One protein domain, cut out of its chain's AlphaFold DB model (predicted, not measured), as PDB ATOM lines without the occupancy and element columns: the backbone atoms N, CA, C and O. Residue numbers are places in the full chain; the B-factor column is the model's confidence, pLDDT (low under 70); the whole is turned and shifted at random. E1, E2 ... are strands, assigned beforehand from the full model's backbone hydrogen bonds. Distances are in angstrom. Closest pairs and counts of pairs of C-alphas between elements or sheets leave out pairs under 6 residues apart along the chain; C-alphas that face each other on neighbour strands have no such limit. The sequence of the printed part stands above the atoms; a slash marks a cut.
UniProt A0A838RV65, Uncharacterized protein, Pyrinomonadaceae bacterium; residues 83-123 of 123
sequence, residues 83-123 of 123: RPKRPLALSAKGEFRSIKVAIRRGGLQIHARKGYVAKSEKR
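This is residues 83 to 123 of the 123 residues of an uncharacterized protein of Pyrinomonadaceae bacterium (UniProt A0A838RV65). What does the model look like? It has little regular structure: a long, thin hairpin whose short strands E1 and E2 pair side by side after residues 83 to 95, while residues 103 to 109 of their link stick out at one end. What is it made of? The printed part has 41 residues, no named helix and two named strands, E1 then E2, in one antiparallel sheet; the class is all strand, with 6 residues in named elements. How spread is it? It is only just extended, close to loose, with a radius of gyration of the C-alphas of 13.8 A and spans of 45 by 16 by 12 A.

How do the strands run? E1, residues 96 to 98, and E2, residues 115 to 117, form an antiparallel hairpin at 164 degrees. Which atoms pair? N 97 and O 116 are within hydrogen-bond range at 2.8 A.

Where does E1 begin? C-alpha 96 is at (242.244, 159.294, 166.958); E1 spans 6.6 A. Where does E2 end? C-alpha 117 is at (243.922, 156.427, 164.037); E2 spans 7.2 A.

How large is it? The farthest C-alphas, of Gly 107 and Arg 123, are 45.5 A apart. Is it unbroken? The printed part has no cut; the link E1 to E2 is long, 16 residues. Where is confidence low? Residues 121 to 123 are under 70.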
ATOM      1  N   ARG A  83     229.934 149.467 162.616       91.19
ATOM      2  CA  ARG A  83     229.881 150.565 161.651       91.19
ATOM      3  C   ARG A  83     230.055 151.894 162.392       91.19
ATOM      4  O   ARG A  83     229.203 152.232 163.218       91.19
ATOM      5  N   PRO A  84     231.124 152.667 162.133       90.88
ATOM      6  CA  PRO A  84     231.277 153.972 162.759       90.88
ATOM      7  C   PRO A  84     230.184 154.925 162.264       90.88
ATOM      8  O   PRO A  84     229.869 154.953 161.077       90.88
ATOM      9  N   LYS A  85     229.634 155.743 163.169       89.88
ATOM     10  CA  LYS A  85     228.610 156.746 162.823       89.88
ATOM     11  C   LYS A  85     229.125 157.775 161.817       89.88
ATOM     12  O   LYS A  85     228.395 158.177 160.921       89.88
ATOM     13  N   ARG A  86     230.389 158.189 161.959       88.38
ATOM     14  CA  ARG A  86     231.041 159.116 161.034       88.38
ATOM     15  C   ARG A  86     231.876 158.342 160.006       88.38
ATOM     16  O   ARG A  86     232.754 157.574 160.428       88.38
ATOM     17  N   PRO A  87     231.660 158.563 158.697       87.62
ATOM     18  CA  PRO A  87     232.478 157.979 157.637       87.62
ATOM     19  C   PRO A  87     233.976 158.220 157.850       87.62
ATOM     20  O   PRO A  87     234.375 159.209 158.468       87.62
ATOM     21  N   LEU A  88     234.813 157.308 157.353       84.75
ATOM     22  CA  LEU A  88     236.271 157.431 157.463       84.75
ATOM     23  C   LEU A  88     236.817 158.553 156.564       84.75
ATOM     24  O   LEU A  88     237.684 159.297 157.013       84.75
ATOM     25  N   ALA A  89     236.225 158.760 155.383       82.69
ATOM     26  CA  ALA A  89     236.571 159.835 154.446       82.69
ATOM     27  C   ALA A  89     236.496 161.253 155.048       82.69
ATOM     28  O   ALA A  89     237.276 162.123 154.679       82.69
ATOM     29  N   LEU A  90     235.603 161.480 156.019       84.06
ATOM     30  CA  LEU A  90     235.438 162.776 156.694       84.06
ATOM     31  C   LEU A  90     236.375 162.959 157.901       84.06
ATOM     32  O   LEU A  90     236.191 163.885 158.691       84.06
ATOM     33  N   SER A  91     237.335 162.056 158.104       86.88
ATOM     34  CA  SER A  91     238.262 162.136 159.238       86.88
ATOM     35  C   SER A  91     239.361 163.157 158.978       86.88
ATOM     36  O   SER A  91     239.902 163.233 157.873       86.88
ATOM     37  N   ALA A  92     239.729 163.908 160.015       86.00
ATOM     38  CA  ALA A  92     240.909 164.758 159.943       86.00
ATOM     39  C   ALA A  92     242.179 163.893 159.881       86.00
ATOM     40  O   ALA A  92     242.202 162.743 160.334       86.00
ATOM     41  N   LYS A  93     243.259 164.443 159.320       86.12
ATOM     42  CA  LYS A  93     244.550 163.747 159.269       86.12
ATOM     43  C   LYS A  93     245.044 163.496 160.698       86.12
ATOM     44  O   LYS A  93     245.183 164.436 161.471       86.12
ATOM     45  N   GLY A  94     245.326 162.235 161.026       87.12
ATOM     46  CA  GLY A  94     245.820 161.843 162.351       87.12
ATOM     47  C   GLY A  94     244.747 161.782 163.441       87.12
ATOM     48  O   GLY A  94     245.082 161.685 164.616       87.12
ATOM     49  N   GLU A  95     243.464 161.832 163.082       91.69
ATOM     50  CA  GLU A  95     242.393 161.803 164.068       91.69
ATOM     51  C   GLU A  95     242.315 160.452 164.795       91.69
ATOM     52  O   GLU A  95     242.122 159.404 164.174       91.69
ATOM     53  N   PHE A  96     242.413 160.477 166.124       91.94
ATOM     54  CA  PHE A  96     242.244 159.294 166.958       91.94
ATOM     55  C   PHE A  96     240.777 159.097 167.354       91.94
ATOM     56  O   PHE A  96     240.133 160.001 167.888       91.94
ATOM     57  N   ARG A  97     240.251 157.890 167.138       92.25
ATOM     58  CA  ARG A  97     238.904 157.487 167.552       92.25
ATOM     59  C   ARG A  97     239.000 156.422 168.640       92.25
ATOM     60  O   ARG A  97     239.562 155.354 168.409       92.25
ATOM     61  N   SER A  98     238.419 156.699 169.808       93.12
ATOM     62  CA  SER A  98     238.352 155.731 170.907       93.12
ATOM     63  C   SER A  98     237.246 154.695 170.683       93.12
ATOM     64  O   SER A  98     236.176 155.008 170.159       93.12
ATOM     65  N   ILE A  99     237.516 153.459 171.099       92.44
ATOM     66  CA  ILE A  99     236.581 152.338 171.136       92.44
ATOM     67  C   ILE A  99     236.478 151.870 172.588       92.44
ATOM     68  O   ILE A  99     237.485 151.722 173.278       92.44
ATOM     69  N   LYS A 100     235.249 151.617 173.044       92.50
ATOM     70  CA  LYS A 100     234.973 150.968 174.326       92.50
ATOM     71  C   LYS A 100     234.109 149.743 174.074       92.50
ATOM     72  O   LYS A 100     233.060 149.852 173.443       92.50
ATOM     73  N   VAL A 101     234.564 148.600 174.569       92.06
ATOM     74  CA  VAL A 101     233.836 147.330 174.513       92.06
ATOM     75  C   VAL A 101     233.384 147.002 175.928       92.06
ATOM     76  O   VAL A 101     234.173 147.080 176.864       92.06
ATOM     77  N   ALA A 102     232.106 146.675 176.082       91.25
ATOM     78  CA  ALA A 102     231.518 146.291 177.356       91.25
ATOM     79  C   ALA A 102     230.671 145.032 177.166       91.25
ATOM     80  O   ALA A 102     230.010 144.873 176.138       91.25
ATOM     81  N   ILE A 103     230.681 144.154 178.168       89.56
ATOM     82  CA  ILE A 103     229.883 142.926 178.198       89.56
ATOM     83  C   ILE A 103     228.816 143.068 179.283       89.56
ATOM     84  O   ILE A 103     229.043 143.680 180.321       89.56
ATOM     85  N   ARG A 104     227.629 142.508 179.030       90.00
ATOM     86  CA  ARG A 104     226.508 142.532 179.984       90.00
ATOM     87  C   ARG A 104     226.693 141.557 181.151       90.00
ATOM     88  O   ARG A 104     226.213 141.817 182.247       90.00
ATOM     89  N   ARG A 105     227.356 140.424 180.910       89.38
ATOM     90  CA  ARG A 105     227.664 139.407 181.922       89.38
ATOM     91  C   ARG A 105     228.765 139.907 182.863       89.38
ATOM     92  O   ARG A 105     229.844 140.267 182.403       89.38
ATOM     93  N   GLY A 106     228.491 139.886 184.166       88.94
ATOM     94  CA  GLY A 106     229.478 140.187 185.205       88.94
ATOM     95  C   GLY A 106     230.520 139.077 185.381       88.94
ATOM     96  O   GLY A 106     230.281 137.926 185.018       88.94
ATOM     97  N   GLY A 107     231.674 139.432 185.953       86.31
ATOM     98  CA  GLY A 107     232.753 138.486 186.276       86.31
ATOM     99  C   GLY A 107     233.729 138.182 185.134       86.31
ATOM    100  O   GLY A 107     234.551 137.285 185.276       86.31
ATOM    101  N   LEU A 108     233.657 138.911 184.016       87.44
ATOM    102  CA  LEU A 108     234.595 138.781 182.899       87.44
ATOM    103  C   LEU A 108     235.572 139.958 182.876       87.44
ATOM    104  O   LEU A 108     235.160 141.115 182.978       87.44
ATOM    105  N   GLN A 109     236.858 139.656 182.712       87.50
ATOM    106  CA  GLN A 109     237.870 140.648 182.359       87.50
ATOM    107  C   GLN A 109     237.931 140.758 180.837       87.50
ATOM    108  O   GLN A 109     237.886 139.751 180.140       87.50
ATOM    109  N   ILE A 110     237.962 141.988 180.326       89.81
ATOM    110  CA  ILE A 110     237.940 142.261 178.888       89.81
ATOM    111  C   ILE A 110     239.209 143.011 178.528       89.81
ATOM    112  O   ILE A 110     239.435 144.122 179.015       89.81
ATOM    113  N   HIS A 111     239.969 142.440 177.603       91.50
ATOM    114  CA  HIS A 111     241.063 143.113 176.929       91.50
ATOM    115  C   HIS A 111     240.599 143.514 175.527       91.50
ATOM    116  O   HIS A 111     240.135 142.699 174.734       91.50
ATOM    117  N   ALA A 112     240.618 144.817 175.247       93.38
ATOM    118  CA  ALA A 112     240.164 145.358 173.975       93.38
ATOM    119  C   ALA A 112     240.964 146.600 173.604       93.38
ATOM    120  O   ALA A 112     241.334 147.410 174.460       93.38
ATOM    121  N   ARG A 113     241.189 146.769 172.301       93.56
ATOM    122  CA  ARG A 113     241.888 147.930 171.757       93.56
ATOM    123  C   ARG A 113     241.152 149.217 172.130       93.56
ATOM    124  O   ARG A 113     239.956 149.346 171.868       93.56
ATOM    125  N   LYS A 114     241.871 150.202 172.675       93.50
ATOM    126  CA  LYS A 114     241.268 151.461 173.166       93.50
ATOM    127  C   LYS A 114     240.830 152.411 172.050       93.50
ATOM    128  O   LYS A 114     240.079 153.354 172.303       93.50
ATOM    129  N   GLY A 115     241.322 152.207 170.829       92.81
ATOM    130  CA  GLY A 115     241.011 153.048 169.681       92.81
ATOM    131  C   GLY A 115     241.922 152.817 168.480       92.81
ATOM    132  O   GLY A 115     242.711 151.874 168.438       92.81
ATOM    133  N   TYR A 116     241.789 153.678 167.481       91.06
ATOM    134  CA  TYR A 116     242.577 153.648 166.252       91.06
ATOM    135  C   TYR A 116     242.729 155.050 165.677       91.06
ATOM    136  O   TYR A 116     241.914 155.939 165.923       91.06
ATOM    137  N   VAL A 117     243.762 155.228 164.858       91.50
ATOM    138  CA  VAL A 117     243.922 156.427 164.037       91.50
ATOM    139  C   VAL A 117     243.104 156.241 162.763       91.50
ATOM    140  O   VAL A 117     243.334 155.303 161.996       91.50
ATOM    141  N   ALA A 118     242.111 157.101 162.555       90.12
ATOM    142  CA  ALA A 118     241.264 157.060 161.376       90.12
ATOM    143  C   ALA A 118     242.070 157.479 160.139       90.12
ATOM    144  O   ALA A 118     242.712 158.530 160.116       90.12
ATOM    145  N   LYS A 119     242.031 156.651 159.091       83.88
ATOM    146  CA  LYS A 119     242.622 157.011 157.802       83.88
ATOM    147  C   LYS A 119     241.714 158.031 157.117       83.88
ATOM    148  O   LYS A 119     240.561 157.723 156.831       83.88
ATOM    149  N   SER A 120     242.240 159.227 156.858       75.06
ATOM    150  CA  SER A 120     241.603 160.183 155.955       75.06
ATOM    151  C   SER A 120     241.816 159.688 154.530       75.06
ATOM    152  O   SER A 120     242.956 159.587 154.071       75.06
ATOM    153  N   GLU A 121     240.739 159.365 153.833       63.91
ATOM    154  CA  GLU A 121     240.783 158.985 152.427       63.91
ATOM    155  C   GLU A 121     240.967 160.260 151.592       63.91
ATOM    156  O   GLU A 121     240.025 160.833 151.063       63.91
ATOM    157  N   LYS A 122     242.198 160.779 151.567       57.75
ATOM    158  CA  LYS A 122     242.673 161.666 150.503       57.75
ATOM    159  C   LYS A 122     243.643 160.843 149.665       57.75
ATOM    160  O   LYS A 122     244.846 160.863 149.924       57.75
ATOM    161  N   ARG A 123     243.090 160.031 148.768       49.19
ATOM    162  CA  ARG A 123     243.794 159.609 147.557       49.19
ATOM    163  C   ARG A 123     243.442 160.595 146.458       49.19
ATOM    164  O   ARG A 123     242.266 161.014 146.443       49.19
TER     165      ARG A 123